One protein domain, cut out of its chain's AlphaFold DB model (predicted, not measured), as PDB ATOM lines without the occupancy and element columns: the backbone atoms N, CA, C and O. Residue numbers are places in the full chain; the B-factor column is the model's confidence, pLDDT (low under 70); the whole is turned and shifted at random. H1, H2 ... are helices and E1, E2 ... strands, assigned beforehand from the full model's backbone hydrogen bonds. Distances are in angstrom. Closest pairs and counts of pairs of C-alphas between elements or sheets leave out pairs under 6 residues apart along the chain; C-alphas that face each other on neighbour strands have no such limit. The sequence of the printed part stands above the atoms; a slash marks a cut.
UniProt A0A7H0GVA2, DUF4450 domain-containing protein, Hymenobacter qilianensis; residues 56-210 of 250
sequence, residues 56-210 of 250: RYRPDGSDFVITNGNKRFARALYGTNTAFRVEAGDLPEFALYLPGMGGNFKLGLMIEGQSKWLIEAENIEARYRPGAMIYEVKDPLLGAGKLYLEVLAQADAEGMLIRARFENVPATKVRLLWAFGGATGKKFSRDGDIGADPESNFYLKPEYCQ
ATOM      1  N   ARG A  56      76.452   9.530 181.307       93.38
ATOM      2  CA  ARG A  56      75.058   9.211 181.651       93.38
ATOM      3  C   ARG A  56      74.129  10.413 181.505       93.38
ATOM      4  O   ARG A  56      73.060  10.287 180.922       93.38
ATOM      5  N   TYR A  57      74.545  11.557 182.041       96.00
ATOM      6  CA  TYR A  57      73.750  12.782 182.061       96.00
ATOM      7  C   TYR A  57      74.306  13.783 181.058       96.00
ATOM      8  O   TYR A  57      75.520  13.961 180.969       96.00
ATOM      9  N   ARG A  58      73.419  14.462 180.338       96.19
ATOM     10  CA  ARG A  58      73.768  15.574 179.454       96.19
ATOM     11  C   ARG A  58      73.293  16.885 180.083       96.19
ATOM     12  O   ARG A  58      72.195  16.901 180.637       96.19
ATOM     13  N   PRO A  59      74.092  17.958 180.043       96.75
ATOM     14  CA  PRO A  59      73.613  19.270 180.451       96.75
ATOM     15  C   PRO A  59      72.583  19.790 179.439       96.75
ATOM     16  O   PRO A  59      72.750  19.605 178.234       96.75
ATOM     17  N   ASP A  60      71.547  20.458 179.932       97.44
ATOM     18  CA  ASP A  60      70.573  21.203 179.133       97.44
ATOM     19  C   ASP A  60      70.133  22.440 179.927       97.44
ATOM     20  O   ASP A  60      69.401  22.343 180.916       97.44
ATOM     21  N   GLY A  61      70.658  23.609 179.556       96.62
ATOM     22  CA  GLY A  61      70.505  24.828 180.351       96.62
ATOM     23  C   GLY A  61      71.063  24.658 181.771       96.62
ATOM     24  O   GLY A  61      72.239  24.349 181.949       96.62
ATOM     25  N   SER A  62      70.215  24.869 182.781       95.94
ATOM     26  CA  SER A  62      70.542  24.669 184.203       95.94
ATOM     27  C   SER A  62      70.403  23.225 184.685       95.94
ATOM     28  O   SER A  62      70.649  22.953 185.862       95.94
ATOM     29  N   ASP A  63      69.953  22.320 183.816       98.12
ATOM     30  CA  ASP A  63      69.485  21.000 184.210       98.12
ATOM     31  C   ASP A  63      70.479  19.907 183.780       98.12
ATOM     32  O   ASP A  63      71.188  20.024 182.778       98.12
ATOM     33  N   PHE A  64      70.503  18.801 184.526       97.75
ATOM     34  CA  PHE A  64      71.141  17.553 184.105       97.75
ATOM     35  C   PHE A  64      70.071  16.560 183.661       97.75
ATOM     36  O   PHE A  64      69.202  16.191 184.451       97.75
ATOM     37  N   VAL A  65      70.159  16.106 182.414       98.38
ATOM     38  CA  VAL A  65      69.125  15.313 181.746       98.38
ATOM     39  C   VAL A  65      69.617  13.901 181.466       98.38
ATOM     40  O   VAL A  65      70.754  13.701 181.030       98.38
ATOM     41  N   ILE A  66      68.747  12.920 181.666       98.50
ATOM     42  CA  ILE A  66      68.942  11.543 181.219       98.50
ATOM     43  C   ILE A  66      67.629  10.990 180.668       98.50
ATOM     44  O   ILE A  66      66.565  11.222 181.235       98.50
ATOM     45  N   THR A  67      67.705  10.235 179.576       98.31
ATOM     46  CA  THR A  67      66.565   9.494 179.022       98.31
ATOM     47  C   THR A  67      66.774   8.012 179.291       98.31
ATOM     48  O   THR A  67      67.858   7.492 179.028       98.31
ATOM     49  N   ASN A  68      65.747   7.346 179.817       98.31
ATOM     50  CA  ASN A  68      65.748   5.933 180.198       98.31
ATOM     51  C   ASN A  68      66.932   5.569 181.108       98.31
ATOM     52  O   ASN A  68      67.571   4.525 180.965       98.31
ATOM     53  N   GLY A  69      67.239   6.466 182.051       97.88
ATOM     54  CA  GLY A  69      68.159   6.170 183.140       97.88
ATOM     55  C   GLY A  69      67.587   5.098 184.071       97.88
ATOM     56  O   GLY A  69      66.406   4.771 184.031       97.88
ATOM     57  N   ASN A  70      68.442   4.519 184.910       96.75
ATOM     58  CA  ASN A  70      68.113   3.300 185.657       96.75
ATOM     59  C   ASN A  70      68.497   3.335 187.138       96.75
ATOM     60  O   ASN A  70      68.495   2.292 187.788       96.75
ATOM     61  N   LYS A  71      68.881   4.497 187.669       97.00
ATOM     62  CA  LYS A  71      69.237   4.648 189.084       97.00
ATOM     63  C   LYS A  71      68.050   5.183 189.865       97.00
ATOM     64  O   LYS A  71      67.566   6.270 189.559       97.00
ATOM     65  N   ARG A  72      67.588   4.443 190.872       97.69
ATOM     66  CA  ARG A  72      66.565   4.924 191.814       97.69
ATOM     67  C   ARG A  72      67.286   5.538 193.007       97.69
ATOM     68  O   ARG A  72      68.409   5.149 193.305       97.69
ATOM     69  N   PHE A  73      66.658   6.506 193.672       97.25
ATOM     70  CA  PHE A  73      67.180   7.064 194.932       97.25
ATOM     71  C   PHE A  73      68.642   7.565 194.841       97.25
ATOM     72  O   PHE A  73      69.403   7.480 195.796       97.25
ATOM     73  N   ALA A  74      69.062   8.045 193.665       95.12
ATOM     74  CA  ALA A  74      70.420   8.513 193.388       95.12
ATOM     75  C   ALA A  74      70.548  10.049 193.353       95.12
ATOM     76  O   ALA A  74      71.607  10.586 193.024       95.12
ATOM     77  N   ARG A  75      69.454  10.768 193.626       95.69
ATOM     78  CA  ARG A  75      69.355  12.231 193.608       95.69
ATOM     79  C   ARG A  75      68.505  12.692 194.789       95.69
ATOM     80  O   ARG A  75      67.290  12.821 194.671       95.69
ATOM     81  N   ALA A  76      69.157  12.942 195.918       95.50
ATOM     82  CA  ALA A  76      68.503  13.510 197.086       95.50
ATOM     83  C   ALA A  76      68.098  14.972 196.840       95.50
ATOM     84  O   ALA A  76      68.918  15.796 196.428       95.50
ATOM     85  N   LEU A  77      66.846  15.301 197.146       97.25
ATOM     86  CA  LEU A  77      66.378  16.672 197.327       97.25
ATOM     87  C   LEU A  77      66.369  16.968 198.827       97.25
ATOM     88  O   LEU A  77      65.605  16.367 199.587       97.25
ATOM     89  N   TYR A  78      67.247  17.872 199.247       94.44
ATOM     90  CA  TYR A  78      67.357  18.306 200.636       94.44
ATOM     91  C   TYR A  78      66.275  19.345 200.941       94.44
ATOM     92  O   TYR A  78      66.045  20.247 200.137       94.44
ATOM     93  N   GLY A  79      65.594  19.179 202.079       91.06
ATOM     94  CA  GLY A  79      64.542  20.090 202.535       91.06
ATOM     95  C   GLY A  79      65.072  21.140 203.508       91.06
ATOM     96  O   GLY A  79      65.946  21.936 203.172       91.06
ATOM     97  N   THR A  80      64.525  21.138 204.721       90.06
ATOM     98  CA  THR A  80      64.930  22.026 205.819       90.06
ATOM     99  C   THR A  80      66.354  21.726 206.315       90.06
ATOM    100  O   THR A  80      67.050  20.843 205.818       90.06
ATOM    101  N   ASN A  81      66.810  22.443 207.345       91.12
ATOM    102  CA  ASN A  81      68.126  22.282 207.971       91.12
ATOM    103  C   ASN A  81      68.282  21.003 208.831       91.12
ATOM    104  O   ASN A  81      69.088  20.984 209.764       91.12
ATOM    105  N   THR A  82      67.509  19.950 208.554       91.12
ATOM    106  CA  THR A  82      67.581  18.650 209.236       91.12
ATOM    107  C   THR A  82      68.242  17.595 208.339       91.12
ATOM    108  O   THR A  82      68.731  17.883 207.249       91.12
ATOM    109  N   ALA A  83      68.268  16.337 208.792       90.75
ATOM    110  CA  ALA A  83      68.717  15.211 207.972       90.75
ATOM    111  C   ALA A  83      67.656  14.734 206.955       90.75
ATOM    112  O   ALA A  83      67.872  13.706 206.308       90.75
ATOM    113  N   PHE A  84      66.524  15.438 206.828       95.00
ATOM    114  CA  PHE A  84      65.442  15.069 205.925       95.00
ATOM    115  C   PHE A  84      65.837  15.167 204.452       95.00
ATOM    116  O   PHE A  84      66.446  16.146 204.009       95.00
ATOM    117  N   ARG A  85      65.435  14.156 203.678       95.94
ATOM    118  CA  ARG A  85      65.619  14.111 202.226       95.94
ATOM    119  C   ARG A  85      64.434  13.452 201.542       95.94
ATOM    120  O   ARG A  85      63.860  12.486 202.055       95.94
ATOM    121  N   VAL A  86      64.138  13.929 200.338       98.00
ATOM    122  CA  VAL A  86      63.396  13.160 199.340       98.00
ATOM    123  C   VAL A  86      64.417  12.486 198.439       98.00
ATOM    124  O   VAL A  86      65.099  13.142 197.656       98.00
ATOM    125  N   GLU A  87      64.534  11.173 198.549       97.69
ATOM    126  CA  GLU A  87      65.397  10.381 197.686       97.69
ATOM    127  C   GLU A  87      64.676  10.147 196.357       97.69
ATOM    128  O   GLU A  87      63.685   9.418 196.298       97.69
ATOM    129  N   ALA A  88      65.158  10.786 195.292       98.31
ATOM    130  CA  ALA A  88      64.654  10.644 193.930       98.31
ATOM    131  C   ALA A  88      65.736  10.046 193.016       98.31
ATOM    132  O   ALA A  88      66.831   9.711 193.461       98.31
ATOM    133  N   GLY A  89      65.465   9.872 191.724       97.69
ATOM    134  CA  GLY A  89      66.449   9.307 190.796       97.69
ATOM    135  C   GLY A  89      66.051   9.437 189.334       97.69
ATOM    136  O   GLY A  89      65.170  10.216 188.990       97.69
ATOM    137  N   ASP A  90      66.682   8.647 188.474       98.50
ATOM    138  CA  ASP A  90      66.377   8.581 187.042       98.50
ATOM    139  C   ASP A  90      64.937   8.091 186.778       98.50
ATOM    140  O   ASP A  90      64.372   8.360 185.723       98.50
ATOM    141  N   LEU A  91      64.345   7.374 187.740       98.69
ATOM    142  CA  LEU A  91      63.008   6.791 187.659       98.69
ATOM    143  C   LEU A  91      62.048   7.494 188.644       98.69
ATOM    144  O   LEU A  91      62.477   7.836 189.750       98.69
ATOM    145  N   PRO A  92      60.763   7.693 188.287       98.31
ATOM    146  CA  PRO A  92      59.769   8.408 189.097       98.31
ATOM    147  C   PRO A  92      59.219   7.542 190.245       98.31
ATOM    148  O   PRO A  92      58.047   7.156 190.284       98.31
ATOM    149  N   GLU A  93      60.100   7.235 191.188       98.56
ATOM    150  CA  GLU A  93      59.812   6.605 192.469       98.56
ATOM    151  C   GLU A  93      60.658   7.272 193.547       98.56
ATOM    152  O   GLU A  93      61.839   7.553 193.335       98.56
ATOM    153  N   PHE A  94      60.045   7.523 194.701       98.56
ATOM    154  CA  PHE A  94      60.632   8.376 195.727       98.56
ATOM    155  C   PHE A  94      60.665   7.662 197.069       98.56
ATOM    156  O   PHE A  94      59.808   6.830 197.362       98.56
ATOM    157  N   ALA A  95      61.634   7.997 197.908       97.69
ATOM    158  CA  ALA A  95      61.633   7.591 199.304       97.69
ATOM    159  C   ALA A  95      61.826   8.807 200.204       97.69
ATOM    160  O   ALA A  95      62.488   9.775 199.836       97.69
ATOM    161  N   LEU A  96      61.220   8.765 201.384       97.38
ATOM    162  CA  LEU A  96      61.419   9.779 202.408       97.38
ATOM    163  C   LEU A  96      62.455   9.262 203.396       97.38
ATOM    164  O   LEU A  96      62.311   8.164 203.937       97.38
ATOM    165  N   TYR A  97      63.474  10.069 203.660       95.38
ATOM    166  CA  TYR A  97      64.437   9.806 204.715       95.38
ATOM    167  C   TYR A  97      64.224  10.809 205.848       95.38
ATOM    168  O   TYR A  97      64.461  11.993 205.661       95.38
ATOM    169  N   LEU A  98      63.746  10.336 207.001       90.06
ATOM    170  CA  LEU A  98      63.408  11.108 208.206       90.06
ATOM    171  C   LEU A  98      64.269  10.595 209.369       90.06
ATOM    172  O   LEU A  98      63.847   9.708 210.115       90.06
ATOM    173  N   PRO A  99      65.502  11.114 209.482       82.56
ATOM    174  CA  PRO A  99      66.692  10.408 210.001       82.56
ATOM    175  C   PRO A  99      66.575   8.870 210.121       82.56
ATOM    176  O   PRO A  99      66.870   8.274 211.158       82.56
ATOM    177  N   GLY A 100      66.116   8.231 209.044       92.56
ATOM    178  CA  GLY A 100      65.704   6.830 208.981       92.56
ATOM    179  C   GLY A 100      64.668   6.620 207.872       92.56
ATOM    180  O   GLY A 100      64.125   7.581 207.330       92.56
ATOM    181  N   MET A 101      64.382   5.368 207.510       94.94
ATOM    182  CA  MET A 101      63.443   5.063 206.422       94.94
ATOM    183  C   MET A 101      62.013   5.518 206.762       94.94
ATOM    184  O   MET A 101      61.312   4.862 207.540       94.94
ATOM    185  N   GLY A 102      61.591   6.632 206.164       95.50
ATOM    186  CA  GLY A 102      60.293   7.288 206.350       95.50
ATOM    187  C   GLY A 102      59.200   6.803 205.398       95.50
ATOM    188  O   GLY A 102      58.052   7.217 205.525       95.50
ATOM    189  N   GLY A 103      59.545   5.916 204.464       97.00
ATOM    190  CA  GLY A 103      58.619   5.280 203.533       97.00
ATOM    191  C   GLY A 103      59.036   5.443 202.076       97.00
ATOM    192  O   GLY A 103      59.908   6.239 201.738       97.00
ATOM    193  N   ASN A 104      58.403   4.663 201.213       98.44
ATOM    194  CA  ASN A 104      58.561   4.655 199.767       98.44
ATOM    195  C   ASN A 104      57.238   5.078 199.119       98.44
ATOM    196  O   ASN A 104      56.167   4.662 199.565       98.44
ATOM    197  N   PHE A 105      57.322   5.901 198.078       98.56
ATOM    198  CA  PHE A 105      56.213   6.416 197.296       98.56
ATOM    199  C   PHE A 105      56.366   5.995 195.831       98.56
ATOM    200  O   PHE A 105      57.303   6.412 195.144       98.56
ATOM    201  N   LYS A 106      55.404   5.217 195.332       98.25
ATOM    202  CA  LYS A 106      55.336   4.767 193.937       98.25
ATOM    203  C   LYS A 106      54.190   5.447 193.208       98.25
ATOM    204  O   LYS A 106      53.117   5.625 193.779       98.25
ATOM    205  N   LEU A 107      54.390   5.725 191.923       98.12
ATOM    206  CA  LEU A 107      53.354   6.192 191.000       98.12
ATOM    207  C   LEU A 107      53.117   5.164 189.897       98.12
ATOM    208  O   LEU A 107      54.064   4.543 189.415       98.12
ATOM    209  N   GLY A 108      51.868   5.011 189.467       97.81
ATOM    210  CA  GLY A 108      51.492   4.117 188.373       97.81
ATOM    211  C   GLY A 108      50.373   4.677 187.503       97.81
ATOM    212  O   GLY A 108      49.649   5.585 187.905       97.81
ATOM    213  N   LEU A 109      50.230   4.121 186.305       96.81
ATOM    214  CA  LEU A 109      49.132   4.393 185.381       96.81
ATOM    215  C   LEU A 109      48.152   3.228 185.396       96.81
ATOM    216  O   LEU A 109      48.555   2.076 185.556       96.81
ATOM    217  N   MET A 110      46.877   3.530 185.185       94.94
ATOM    218  CA  MET A 110      45.842   2.528 184.966       94.94
ATOM    219  C   MET A 110      44.849   2.985 183.900       94.94
ATOM    220  O   MET A 110      44.320   4.093 183.975       94.94
ATOM    221  N   ILE A 111      44.563   2.098 182.950       91.94
ATOM    222  CA  ILE A 111      43.611   2.284 181.848       91.94
ATOM    223  C   ILE A 111      42.930   0.943 181.570       91.94
ATOM    224  O   ILE A 111      43.607  -0.068 181.452       91.94
ATOM    225  N   GLU A 112      41.594   0.919 181.535       87.25
ATOM    226  CA  GLU A 112      40.789  -0.239 181.087       87.25
ATOM    227  C   GLU A 112      41.248  -1.620 181.625       87.25
ATOM    228  O   GLU A 112      41.324  -2.605 180.902       87.25
ATOM    229  N   GLY A 113      41.572  -1.703 182.922       85.62
ATOM    230  CA  GLY A 113      42.007  -2.949 183.578       85.62
ATOM    231  C   GLY A 113      43.501  -3.271 183.443       85.62
ATOM    232  O   GLY A 113      44.001  -4.139 184.154       85.62
ATOM    233  N   GLN A 114      44.238  -2.535 182.613       92.94
ATOM    234  CA  GLN A 114      45.698  -2.560 182.564       92.94
ATOM    235  C   GLN A 114      46.279  -1.573 183.578       92.94
ATOM    236  O   GLN A 114      45.725  -0.496 183.813       92.94
ATOM    237  N   SER A 115      47.418  -1.925 184.173       94.94
ATOM    238  CA  SER A 115      48.168  -1.024 185.046       94.94
ATOM    239  C   SER A 115      49.669  -1.226 184.898       94.94
ATOM    240  O   SER A 115      50.108  -2.324 184.563       94.94
ATOM    241  N   LYS A 116      50.437  -0.164 185.138       96.62
ATOM    242  CA  LYS A 116      51.897  -0.160 185.017       96.62
ATOM    243  C   LYS A 116      52.498   0.817 186.023       96.62
ATOM    244  O   LYS A 116      51.999   1.936 186.161       96.62
ATOM    245  N   TRP A 117      53.565   0.429 186.719       98.38
ATOM    246  CA  TRP A 117      54.332   1.376 187.533       98.38
ATOM    247  C   TRP A 117      55.111   2.328 186.626       98.38
ATOM    248  O   TRP A 117      55.670   1.902 185.624       98.38
ATOM    249  N   LEU A 118      55.201   3.612 186.976       98.44
ATOM    250  CA  LEU A 118      55.879   4.591 186.119       98.44
ATOM    251  C   LEU A 118      57.362   4.284 185.896       98.44
ATOM    252  O   LEU A 118      57.902   4.690 184.878       98.44
ATOM    253  N   ILE A 119      58.009   3.549 186.807       98.44
ATOM    254  CA  ILE A 119      59.400   3.101 186.640       98.44
ATOM    255  C   ILE A 119      59.581   2.101 185.483       98.44
ATOM    256  O   ILE A 119      60.707   1.850 185.076       98.44
ATOM    257  N   GLU A 120      58.486   1.523 184.983       98.38
ATOM    258  CA  GLU A 120      58.443   0.565 183.868       98.38
ATOM    259  C   GLU A 120      57.915   1.213 182.575       98.38
ATOM    260  O   GLU A 120      57.604   0.513 181.609       98.38
ATOM    261  N   ALA A 121      57.742   2.540 182.554       98.38
ATOM    262  CA  ALA A 121      57.285   3.249 181.365       98.38
ATOM    263  C   ALA A 121      58.321   3.178 180.231       98.38
ATOM    264  O   ALA A 121      59.526   3.194 180.475       98.38
ATOM    265  N   GLU A 122      57.839   3.142 178.986       98.44
ATOM    266  CA  GLU A 122      58.681   2.981 177.789       98.44
ATOM    267  C   GLU A 122      59.725   4.101 177.630       98.44
ATOM    268  O   GLU A 122      60.871   3.874 177.227       98.44
ATOM    269  N   ASN A 123      59.327   5.338 177.937       98.69
ATOM    270  CA  ASN A 123      60.201   6.495 177.845       98.69
ATOM    271  C   ASN A 123      60.060   7.390 179.075       98.69
ATOM    272  O   ASN A 123      58.988   7.933 179.353       98.69
ATOM    273  N   ILE A 124      61.172   7.564 179.782       98.88
ATOM    274  CA  ILE A 124      61.293   8.433 180.946       98.88
ATOM    275  C   ILE A 124      62.476   9.356 180.695       98.88
ATOM    276  O   ILE A 124      63.627   8.921 180.678       98.88
ATOM    277  N   GLU A 125      62.206  10.640 180.520       98.81
ATOM    278  CA  GLU A 125      63.236  11.665 180.611       98.81
ATOM    279  C   GLU A 125      63.215  12.251 182.020       98.81
ATOM    280  O   GLU A 125      62.203  12.803 182.448       98.81
ATOM    281  N   ALA A 126      64.329  12.130 182.739       98.81
ATOM    282  CA  ALA A 126      64.519  12.711 184.057       98.81
ATOM    283  C   ALA A 126      65.465  13.909 183.964       98.81
ATOM    284  O   ALA A 126      66.544  13.832 183.368       98.81
ATOM    285  N   ARG A 127      65.064  15.014 184.589       98.69
ATOM    286  CA  ARG A 127      65.818  16.260 184.672       98.69
ATOM    287  C   ARG A 127      66.024  16.611 186.132       98.69
ATOM    288  O   ARG A 127      65.062  16.842 186.863       98.69
ATOM    289  N   TYR A 128      67.283  16.675 186.540       98.38
ATOM    290  CA  TYR A 128      67.642  17.327 187.788       98.38
ATOM    291  C   TYR A 128      67.861  18.807 187.511       98.38
ATOM    292  O   TYR A 128      68.801  19.177 186.809       98.38
ATOM    293  N   ARG A 129      67.012  19.636 188.105       97.94
ATOM    294  CA  ARG A 129      67.212  21.077 188.238       97.94
ATOM    295  C   ARG A 129      67.643  21.345 189.680       97.94
ATOM    296  O   ARG A 129      67.171  20.632 190.561       97.94
ATOM    297  N   PRO A 130      68.503  22.331 189.979       94.69
ATOM    298  CA  PRO A 130      68.856  22.636 191.364       94.69
ATOM    299  C   PRO A 130      67.614  22.751 192.270       94.69
ATOM    300  O   PRO A 130      66.799  23.653 192.099       94.69
ATOM    301  N   GLY A 131      67.459  21.795 193.197       94.06
ATOM    302  CA  GLY A 131      66.324  21.713 194.127       94.06
ATOM    303  C   GLY A 131      65.059  20.995 193.625       94.06
ATOM    304  O   GLY A 131      64.097  20.910 194.384       94.06
ATOM    305  N   ALA A 132      65.037  20.452 192.401       97.94
ATOM    306  CA  ALA A 132      63.864  19.790 191.828       97.94
ATOM    307  C   ALA A 132      64.212  18.571 190.959       97.94
ATOM    308  O   ALA A 132      65.165  18.591 190.178       97.94
ATOM    309  N   MET A 133      63.371  17.537 191.027       98.69
ATOM    310  CA  MET A 133      63.349  16.474 190.018       98.69
ATOM    311  C   MET A 133      62.124  16.622 189.127       98.69
ATOM    312  O   MET A 133      60.996  16.694 189.612       98.69
ATOM    313  N   ILE A 134      62.350  16.657 187.817       98.81
ATOM    314  CA  ILE A 134      61.313  16.816 186.800       98.81
ATOM    315  C   ILE A 134      61.353  15.599 185.880       98.81
ATOM    316  O   ILE A 134      62.429  15.165 185.472       98.81
ATOM    317  N   TYR A 135      60.186  15.066 185.536       98.88
ATOM    318  CA  TYR A 135      60.057  13.930 184.633       98.88
ATOM    319  C   TYR A 135      59.097  14.251 183.488       98.88
ATOM    320  O   TYR A 135      58.011  14.786 183.721       98.88
ATOM    321  N   GLU A 136      59.474  13.875 182.267       98.88
ATOM    322  CA  GLU A 136      58.555  13.677 181.142       98.88
ATOM    323  C   GLU A 136      58.432  12.168 180.908       98.88
ATOM    324  O   GLU A 136      59.423  11.492 180.635       98.88
ATOM    325  N   VAL A 137      57.216  11.636 181.027       98.75
ATOM    326  CA  VAL A 137      56.921  10.216 180.825       98.75
ATOM    327  C   VAL A 137      56.039  10.046 179.595       98.75
ATOM    328  O   VAL A 137      54.971  10.664 179.495       98.75
ATOM    329  N   LYS A 138      56.464   9.169 178.683       98.56
ATOM    330  CA  LYS A 138      55.661   8.672 177.559       98.56
ATOM    331  C   LYS A 138      55.554   7.166 177.668       98.56
ATOM    332  O   LYS A 138      56.525   6.475 177.966       98.56
ATOM    333  N   ASP A 139      54.364   6.664 177.398       97.50
ATOM    334  CA  ASP A 139      54.082   5.241 177.447       97.50
ATOM    335  C   ASP A 139      52.916   4.927 176.506       97.50
ATOM    336  O   ASP A 139      52.032   5.777 176.369       97.50
ATOM    337  N   PRO A 140      52.848   3.727 175.900       95.38
ATOM    338  CA  PRO A 140      51.685   3.315 175.120       95.38
ATOM    339  C   PRO A 140      50.344   3.494 175.852       95.38
ATOM    340  O   PRO A 140      49.352   3.842 175.212       95.38
ATOM    341  N   LEU A 141      50.309   3.360 177.187       94.69
ATOM    342  CA  LEU A 141      49.099   3.606 177.988       94.69
ATOM    343  C   LEU A 141      48.619   5.074 177.953       94.69
ATOM    344  O   LEU A 141      47.472   5.348 178.300       94.69
ATOM    345  N   LEU A 142      49.469   6.020 177.538       95.44
ATOM    346  CA  LEU A 142      49.154   7.447 177.371       95.44
ATOM    347  C   LEU A 142      48.823   7.826 175.914       95.44
ATOM    348  O   LEU A 142      48.464   8.976 175.645       95.44
ATOM    349  N   GLY A 143      48.928   6.888 174.966       93.75
ATOM    350  CA  GLY A 143      48.798   7.167 173.535       93.75
ATOM    351  C   GLY A 143      49.864   8.155 173.049       93.75
ATOM    352  O   GLY A 143      51.048   7.980 173.311       93.75
ATOM    353  N   ALA A 144      49.444   9.209 172.342       94.50
ATOM    354  CA  ALA A 144      50.335  10.291 171.901       94.50
ATOM    355  C   ALA A 144      50.597  11.358 172.987       94.50
ATOM    356  O   ALA A 144      51.352  12.305 172.757       94.50
ATOM    357  N   GLY A 145      49.935  11.242 174.143       96.69
ATOM    358  CA  GLY A 145      50.066  12.175 175.251       96.69
ATOM    359  C   GLY A 145      51.261  11.881 176.152       96.69
ATOM    360  O   GLY A 145      52.041  10.953 175.933       96.69
ATOM    361  N   LYS A 146      51.406  12.707 177.187       97.94
ATOM    362  CA  LYS A 146      52.525  12.651 178.129       97.94
ATOM    363  C   LYS A 146      52.064  12.911 179.557       97.94
ATOM    364  O   LYS A 146      51.071  13.608 179.783       97.94
ATOM    365  N   LEU A 147      52.823  12.395 180.518       98.44
ATOM    366  CA  LEU A 147      52.721  12.758 181.928       98.44
ATOM    367  C   LEU A 147      53.966  13.550 182.331       98.44
ATOM    368  O   LEU A 147      55.086  13.069 182.195       98.44
ATOM    369  N   TYR A 148      53.749  14.741 182.872       98.75
ATOM    370  CA  TYR A 148      54.774  15.549 183.513       98.75
ATOM    371  C   TYR A 148      54.687  15.399 185.026       98.75
ATOM    372  O   TYR A 148      53.599  15.532 185.597       98.75
ATOM    373  N   LEU A 149      55.829  15.166 185.666       98.81
ATOM    374  CA  LEU A 149      55.973  15.187 187.118       98.81
ATOM    375  C   LEU A 149      57.014  16.225 187.519       98.81
ATOM    376  O   LEU A 149      58.052  16.341 186.877       98.81
ATOM    377  N   GLU A 150      56.762  16.934 188.608       98.75
ATOM    378  CA  GLU A 150      57.743  17.787 189.274       98.75
ATOM    379  C   GLU A 150      57.708  17.504 190.769       98.75
ATOM    380  O   GLU A 150      56.632  17.448 191.366       98.75
ATOM    381  N   VAL A 151      58.887  17.305 191.349       98.75
ATOM    382  CA  VAL A 151      59.076  16.889 192.734       98.75
ATOM    383  C   VAL A 151      59.980  17.883 193.435       98.75
ATOM    384  O   VAL A 151      61.078  18.172 192.958       98.75
ATOM    385  N   LEU A 152      59.510  18.370 194.579       98.25
ATOM    386  CA  LEU A 152      60.216  19.307 195.445       98.25
ATOM    387  C   LEU A 152      60.208  18.784 196.881       98.25
ATOM    388  O   LEU A 152      59.227  18.179 197.324       98.25
ATOM    389  N   ALA A 153      61.269  19.073 197.629       97.19
ATOM    390  CA  ALA A 153      61.200  19.061 199.085       97.19
ATOM    391  C   ALA A 153      60.495  20.344 199.570       97.19
ATOM    392  O   ALA A 153      60.620  21.401 198.949       97.19
ATOM    393  N   GLN A 154      59.731  20.258 200.659       95.19
ATOM    394  CA  GLN A 154      59.118  21.435 201.278       95.19
ATOM    395  C   GLN A 154      60.179  22.319 201.946       95.19
ATOM    396  O   GLN A 154      61.177  21.829 202.471       95.19
ATOM    397  N   ALA A 155      59.954  23.633 201.909       91.31
ATOM    398  CA  ALA A 155      60.901  24.622 202.423       91.31
ATOM    399  C   ALA A 155      60.783  24.846 203.941       91.31
ATOM    400  O   ALA A 155      61.753  25.241 204.582       91.31
ATOM    401  N   ASP A 156      59.604  24.608 204.514       92.31
ATOM    402  CA  ASP A 156      59.239  24.918 205.902       92.31
ATOM    403  C   ASP A 156      58.829  23.681 206.720       92.31
ATOM    404  O   ASP A 156      58.526  23.791 207.909       92.31
ATOM    405  N   ALA A 157      58.851  22.495 206.110       93.44
ATOM    406  CA  ALA A 157      58.550  21.229 206.763       93.44
ATOM    407  C   ALA A 157      59.301  20.057 206.112       93.44
ATOM    408  O   ALA A 157      59.734  20.122 204.961       93.44
ATOM    409  N   GLU A 158      59.432  18.954 206.848       95.38
ATOM    410  CA  GLU A 158      59.941  17.688 206.315       95.38
ATOM    411  C   GLU A 158      58.855  17.028 205.458       95.38
ATOM    412  O   GLU A 158      58.015  16.262 205.937       95.38
ATOM    413  N   GLY A 159      58.823  17.385 204.176       95.44
ATOM    414  CA  GLY A 159      57.777  16.949 203.268       95.44
ATOM    415  C   GLY A 159      58.203  16.950 201.810       95.44
ATOM    416  O   GLY A 159      59.192  17.566 201.418       95.44
ATOM    417  N   MET A 160      57.414  16.253 201.000       97.56
ATOM    418  CA  MET A 160      57.558  16.176 199.550       97.56
ATOM    419  C   MET A 160      56.309  16.761 198.893       97.56
ATOM    420  O   MET A 160      55.186  16.443 199.287       97.56
ATOM    421  N   LEU A 161      56.504  17.583 197.866       97.69
ATOM    422  CA  LEU A 161      55.454  18.045 196.966       97.69
ATOM    423  C   LEU A 161      55.640  17.373 195.611       97.69
ATOM    424  O   LEU A 161      56.750  17.342 195.087       97.69
ATOM    425  N   ILE A 162      54.547  16.866 195.042       98.38
ATOM    426  CA  ILE A 162      54.526  16.313 193.688       98.38
ATOM    427  C   ILE A 162      53.441  17.032 192.898       98.38
ATOM    428  O   ILE A 162      52.269  17.007 193.274       98.38
ATOM    429  N   ARG A 163      53.818  17.627 191.768       98.44
ATOM    430  CA  ARG A 163      52.882  18.136 190.767       98.44
ATOM    431  C   ARG A 163      52.824  17.160 189.602       98.44
ATOM    432  O   ARG A 163      53.838  16.921 188.960       98.44
ATOM    433  N   ALA A 164      51.636  16.634 189.315       97.81
ATOM    434  CA  ALA A 164      51.386  15.768 188.166       97.81
ATOM    435  C   ALA A 164      50.483  16.475 187.149       97.81
ATOM    436  O   ALA A 164      49.414  16.973 187.507       97.81
ATOM    437  N   ARG A 165      50.897  16.512 185.880       97.38
ATOM    438  CA  ARG A 165      50.135  17.125 184.784       97.38
ATOM    439  C   ARG A 165      50.141  16.217 183.567       97.38
ATOM    440  O   ARG A 165      51.197  15.905 183.030       97.38
ATOM    441  N   PHE A 166      48.957  15.854 183.095       97.00
ATOM    442  CA  PHE A 166      48.812  15.209 181.798       97.00
ATOM    443  C   PHE A 166      48.752  16.249 180.679       97.00
ATOM    444  O   PHE A 166      48.181  17.327 180.843       97.00
ATOM    445  N   GLU A 167      49.318  15.905 179.529       97.31
ATOM    446  CA  GLU A 167      49.248  16.689 178.303       97.31
ATOM    447  C   GLU A 167      48.797  15.790 177.158       97.31
ATOM    448  O   GLU A 167      49.362  14.716 176.960       97.31
ATOM    449  N   ASN A 168      47.775  16.214 176.413       95.94
ATOM    450  CA  ASN A 168      47.215  15.459 175.287       95.94
ATOM    451  C   ASN A 168      46.775  14.021 175.645       95.94
ATOM    452  O   ASN A 168      46.770  13.137 174.791       95.94
ATOM    453  N   VAL A 169      46.375  13.787 176.901       94.25
ATOM    454  CA  VAL A 169      45.781  12.524 177.369       94.25
ATOM    455  C   VAL A 169      44.287  12.745 177.621       94.25
ATOM    456  O   VAL A 169      43.933  13.650 178.381       94.25
ATOM    457  N   PRO A 170      43.385  11.944 177.027       87.00
ATOM    458  CA  PRO A 170      41.953  12.064 177.289       87.00
ATOM    459  C   PRO A 170      41.627  11.845 178.776       87.00
ATOM    460  O   PRO A 170      41.908  10.780 179.327       87.00
ATOM    461  N   ALA A 171      41.004  12.843 179.412       77.38
ATOM    462  CA  ALA A 171      40.838  12.932 180.869       77.38
ATOM    463  C   ALA A 171      40.111  11.742 181.528       77.38
ATOM    464  O   ALA A 171      40.283  11.493 182.716       77.38
ATOM    465  N   THR A 172      39.303  11.000 180.772       80.31
ATOM    466  CA  THR A 172      38.520   9.861 181.273       80.31
ATOM    467  C   THR A 172      39.183   8.503 181.047       80.31
ATOM    468  O   THR A 172      38.680   7.502 181.550       80.31
ATOM    469  N   LYS A 173      40.297   8.443 180.305       85.19
ATOM    470  CA  LYS A 173      40.921   7.171 179.904       85.19
ATOM    471  C   LYS A 173      41.985   6.683 180.875       85.19
ATOM    472  O   LYS A 173      42.070   5.488 181.137       85.19
ATOM    473  N   VAL A 174      42.788   7.594 181.420       91.81
ATOM    474  CA  VAL A 174      43.951   7.238 182.239       91.81
ATOM    475  C   VAL A 174      43.765   7.725 183.667       91.81
ATOM    476  O   VAL A 174      43.466   8.891 183.915       91.81
ATOM    477  N   ARG A 175      43.990   6.826 184.625       93.19
ATOM    478  CA  ARG A 175      44.041   7.135 186.054       93.19
ATOM    479  C   ARG A 175      45.482   7.096 186.539       93.19
ATOM    480  O   ARG A 175      46.192   6.123 186.293       93.19
ATOM    481  N   LEU A 176      45.885   8.134 187.266       95.38
ATOM    482  CA  LEU A 176      47.119   8.123 188.045       95.38
ATOM    483  C   LEU A 176      46.854   7.432 189.387       95.38
ATOM    484  O   LEU A 176      45.928   7.798 190.115       95.38
ATOM    485  N   LEU A 177      47.678   6.443 189.701       94.94
ATOM    486  CA  LEU A 177      47.685   5.708 190.955       94.94
ATOM    487  C   LEU A 177      48.934   6.067 191.746       94.94
ATOM    488  O   LEU A 177      49.975   6.386 191.174       94.94
ATOM    489  N   TRP A 178      48.837   5.945 193.062       96.88
ATOM    490  CA  TRP A 178      49.989   6.027 193.940       96.88
ATOM    491  C   TRP A 178      49.892   4.976 195.040       96.88
ATOM    492  O   TRP A 178      48.799   4.552 195.417       96.88
ATOM    493  N   ALA A 179      51.047   4.558 195.541       96.88
ATOM    494  CA  ALA A 179      51.170   3.698 196.706       96.88
ATOM    495  C   ALA A 179      52.230   4.279 197.638       96.88
ATOM    496  O   ALA A 179      53.262   4.763 197.177       96.88
ATOM    497  N   PHE A 180      51.967   4.222 198.941       97.94
ATOM    498  CA  PHE A 180      52.900   4.669 199.963       97.94
ATOM    499  C   PHE A 180      52.955   3.667 201.115       97.94
ATOM    500  O   PHE A 180      51.919   3.149 201.532       97.94
ATOM    501  N   GLY A 181      54.147   3.406 201.641       96.94
ATOM    502  CA  GLY A 181      54.344   2.520 202.788       96.94
ATOM    503  C   GLY A 181      55.816   2.217 203.026       96.94
ATOM    504  O   GLY A 181      56.688   2.908 202.509       96.94
ATOM    505  N   GLY A 182      56.112   1.173 203.797       96.12
ATOM    506  CA  GLY A 182      57.494   0.769 204.052       96.12
ATOM    507  C   GLY A 182      58.252   1.725 204.978       96.12
ATOM    508  O   GLY A 182      59.480   1.798 204.912       96.12
ATOM    509  N   ALA A 183      57.539   2.489 205.808       96.44
ATOM    510  CA  ALA A 183      58.158   3.360 206.796       96.44
ATOM    511  C   ALA A 183      58.580   2.513 207.999       96.44
ATOM    512  O   ALA A 183      57.744   1.932 208.682       96.44
ATOM    513  N   THR A 184      59.878   2.424 208.274       94.50
ATOM    514  CA  THR A 184      60.387   1.595 209.384       94.50
ATOM    515  C   THR A 184      61.032   2.421 210.486       94.50
ATOM    516  O   THR A 184      61.196   1.930 211.600       94.50
ATOM    517  N   GLY A 185      61.439   3.660 210.185       93.12
ATOM    518  CA  GLY A 185      62.290   4.468 211.059       93.12
ATOM    519  C   GLY A 185      63.704   3.900 211.229       93.12
ATOM    520  O   GLY A 185      64.477   4.405 212.038       93.12
ATOM    521  N   LYS A 186      64.069   2.840 210.492       92.00
ATOM    522  CA  LYS A 186      65.391   2.225 210.590       92.00
ATOM    523  C   LYS A 186      66.444   3.147 209.979       92.00
ATOM    524  O   LYS A 186      66.310   3.567 208.829       92.00
ATOM    525  N   LYS A 187      67.512   3.395 210.735       92.50
ATOM    526  CA  LYS A 187      68.724   4.057 210.249       92.50
ATOM    527  C   LYS A 187      69.551   3.089 209.393       92.50
ATOM    528  O   LYS A 187      69.646   1.901 209.712       92.50
ATOM    529  N   PHE A 188      70.117   3.590 208.303       92.00
ATOM    530  CA  PHE A 188      71.010   2.819 207.432       92.00
ATOM    531  C   PHE A 188      72.462   2.960 207.897       92.00
ATOM    532  O   PHE A 188      72.733   3.732 208.816       92.00
ATOM    533  N   SER A 189      73.385   2.190 207.319       91.50
ATOM    534  CA  SER A 189      74.772   2.138 207.800       91.50
ATOM    535  C   SER A 189      75.460   3.497 207.670       91.50
ATOM    536  O   SER A 189      76.117   3.969 208.598       91.50
ATOM    537  N   ARG A 190      75.254   4.151 206.526       91.88
ATOM    538  CA  ARG A 190      75.777   5.473 206.185       91.88
ATOM    539  C   ARG A 190      74.657   6.385 205.705       91.88
ATOM    540  O   ARG A 190      74.799   7.106 204.729       91.88
ATOM    541  N   ASP A 191      73.525   6.327 206.398       91.19
ATOM    542  CA  ASP A 191      72.363   7.172 206.133       91.19
ATOM    543  C   ASP A 191      71.829   7.100 204.688       91.19
ATOM    544  O   ASP A 191      71.161   8.018 204.233       91.19
ATOM    545  N   GLY A 192      72.060   5.998 203.968       89.06
ATOM    546  CA  GLY A 192      71.608   5.855 202.582       89.06
ATOM    547  C   GLY A 192      72.572   6.429 201.546       89.06
ATOM    548  O   GLY A 192      72.178   6.604 200.399       89.06
ATOM    549  N   ASP A 193      73.817   6.712 201.938       88.44
ATOM    550  CA  ASP A 193      74.865   7.198 201.043       88.44
ATOM    551  C   ASP A 193      75.101   6.243 199.859       88.44
ATOM    552  O   ASP A 193      75.221   5.018 200.014       88.44
ATOM    553  N   ILE A 194      75.172   6.822 198.659       85.19
ATOM    554  CA  ILE A 194      75.240   6.082 197.399       85.19
ATOM    555  C   ILE A 194      76.566   5.323 197.332       85.19
ATOM    556  O   ILE A 194      77.647   5.901 197.407       85.19
ATOM    557  N   GLY A 195      76.481   4.006 197.140       86.12
ATOM    558  CA  GLY A 195      77.643   3.116 197.073       86.12
ATOM    559  C   GLY A 195      78.089   2.567 198.429       86.12
ATOM    560  O   GLY A 195      78.823   1.583 198.456       86.12
ATOM    561  N   ALA A 196      77.609   3.137 199.539       92.00
ATOM    562  CA  ALA A 196      77.811   2.594 200.879       92.00
ATOM    563  C   ALA A 196      76.629   1.730 201.338       92.00
ATOM    564  O   ALA A 196      76.827   0.610 201.808       92.00
ATOM    565  N   ASP A 197      75.406   2.242 201.197       93.06
ATOM    566  CA  ASP A 197      74.179   1.504 201.484       93.06
ATOM    567  C   ASP A 197      73.550   0.986 200.177       93.06
ATOM    568  O   ASP A 197      73.567   1.678 199.153       93.06
ATOM    569  N   PRO A 198      72.983  -0.234 200.160       94.56
ATOM    570  CA  PRO A 198      72.315  -0.745 198.973       94.56
ATOM    571  C   PRO A 198      71.045   0.059 198.668       94.56
ATOM    572  O   PRO A 198      70.211   0.269 199.549       94.56
ATOM    573  N   GLU A 199      70.843   0.404 197.391       94.44
ATOM    574  CA  GLU A 199      69.633   1.086 196.884       94.44
ATOM    575  C   GLU A 199      68.337   0.385 197.347       94.44
ATOM    576  O   GLU A 199      67.337   1.023 197.671       94.44
ATOM    577  N   SER A 200      68.376  -0.948 197.471       95.62
ATOM    578  CA  SER A 200      67.241  -1.771 197.902       95.62
ATOM    579  C   SER A 200      66.768  -1.511 199.336       95.62
ATOM    580  O   SER A 200      65.687  -1.981 199.704       95.62
ATOM    581  N   ASN A 201      67.525  -0.770 200.149       95.44
ATOM    582  CA  ASN A 201      67.079  -0.295 201.459       95.44
ATOM    583  C   ASN A 201      65.879   0.657 201.357       95.44
ATOM    584  O   ASN A 201      65.076   0.717 202.286       95.44
ATOM    585  N   PHE A 202      65.726   1.353 200.229       97.00
ATOM    586  CA  PHE A 202      64.640   2.303 199.991       97.00
ATOM    587  C   PHE A 202      63.403   1.682 199.329       97.00
ATOM    588  O   PHE A 202      62.407   2.370 199.113       97.00
ATOM    589  N   TYR A 203      63.434   0.395 198.977       97.56
ATOM    590  CA  TYR A 203      62.318  -0.241 198.274       97.56
ATOM    591  C   TYR A 203      61.112  -0.441 199.190       97.56
ATOM    592  O   TYR A 203      61.253  -0.773 200.366       97.56
ATOM    593  N   LEU A 204      59.912  -0.345 198.613       97.19
ATOM    594  CA  LEU A 204      58.698  -0.821 199.263       97.19
ATOM    595  C   LEU A 204      58.723  -2.354 199.351       97.19
ATOM    596  O   LEU A 204      58.635  -3.035 198.328       97.19
ATOM    597  N   LYS A 205      58.838  -2.890 200.569       95.69
ATOM    598  CA  LYS A 205      58.849  -4.334 200.847       95.69
ATOM    599  C   LYS A 205      57.788  -4.690 201.890       95.69
ATOM    600  O   LYS A 205      57.589  -3.894 202.811       95.69
ATOM    601  N   PRO A 206      57.151  -5.873 201.814       95.00
ATOM    602  CA  PRO A 206      56.185  -6.312 202.822       95.00
ATOM    603  C   PRO A 206      56.738  -6.262 204.253       95.00
ATOM    604  O   PRO A 206      56.040  -5.837 205.171       95.00
ATOM    605  N   GLU A 207      58.012  -6.609 204.446       94.19
ATOM    606  CA  GLU A 207      58.651  -6.615 205.768       94.19
ATOM    607  C   GLU A 207      58.798  -5.199 206.341       94.19
ATOM    608  O   GLU A 207      58.781  -5.018 207.556       94.19
ATOM    609  N   TYR A 208      58.914  -4.182 205.481       95.25
ATOM    610  CA  TYR A 208      59.015  -2.783 205.903       95.25
ATOM    611  C   TYR A 208      57.656  -2.174 206.254       95.25
ATOM    612  O   TYR A 208      57.601  -1.143 206.917       95.25
ATOM    613  N   CYS A 209      56.561  -2.805 205.831       94.94
ATOM    614  CA  CYS A 209      55.207  -2.384 206.174       94.94
ATOM    615  C   CYS A 209      54.744  -2.928 207.536       94.94
ATOM    616  O   CYS A 209      53.659  -2.577 207.997       94.94
ATOM    617  N   GLN A 210      55.531  -3.782 208.195       93.62
ATOM    618  CA  GLN A 210      55.171  -4.323 209.504       93.62
ATOM    619  C   GLN A 210      55.035  -3.199 210.541       93.62
ATOM    620  O   GLN A 210      55.922  -2.361 210.699       93.62
TER     621      GLN A 210
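Overview. This is residues 56 to 210 of the 250 residues of the protein "DUF4450 domain-containing protein" of Hymenobacter qilianensis (UniProt A0A7H0GVA2). Two twisted antiparallel sheets stand partly face to face as a loose sandwich, E9, E10 and E11 of one opposite E4, E5, E6 and E12 of the other, coming nearest where E3 and E4 meet the ends of E9 and E10. The E1 and E2 hairpin lengthens the first sheet at one edge, and two four-residue helices graze the second. The printed part has 155 residues, mostly strand: twelve named strands, then H1 and H2. The first sheet runs E1 E2 E8 E9 E10 E11; the second, E3 to E7 with E12, is branched at E6. The whole is compact, with a radius of gyration of the C-alphas of 15.6 A, and spans 44 by 41 by 30 A.

Along the chain. E1, residues 58 to 60, begins at C-alpha 58 (73.768, 15.574, 179.454). E2 is residues 63 to 67, E3 75 to 78, E4 85 to 88 and E5 93 to 97. E6, residues 101 to 111, is the longest strand, 31.7 A, and E7 is residues 114 to 117. E8 is residues 123 to 129, 19.2 A; E9 132 to 138, 19.9 A; E10 146 to 153, 23.6 A; E11 160 to 167, 22.8 A; E12 175 to 181, 20.2 A. H1 is residues 199 to 202, and H2, residues 206 to 209, ends at C-alpha 209 (55.207, -2.384, 206.174).

Arrangement. In the first sheet N 58 and O 65 of the hairpin E1 and E2 are 2.9 A apart, and N 64 of E2 and O 128 of E8 2.9 A. E8 to E11 form a meander, each strand the antiparallel neighbour of the one before, with N 125 and O 136 at 2.9 A, N 135 and O 149 at 2.8 A, and N 148 and O 165 at 2.8 A. E3 to E7 form another meander, with N 77 and O 86 at 2.8 A, N 87 and O 95 at 2.8 A, N 94 and O 105 at 3.0 A, and N 109 and O 116 at 2.8 A. E5 and E7 lie on one side of E6, E12 on the other, with N 106 and O 179 at 2.9 A. Between the sheets, the closest C-alphas of E3 and E10 are those of Leu 77 and Ala 153, 6.0 A apart. E6 and E11 are apart. H1 and H2 only graze the branched sheet; both are too short for an O i to N i+4 pair, and each has its one O i to N i+3 pair within range.

Size, cuts and confidence. The C-alphas farthest apart are those of Pro 170 and Ser 189, 45.9 A. The printed part has no cut. The link from E12 to H1, residues 182 to 198, is long. No printed residue is under 70 in pLDDT.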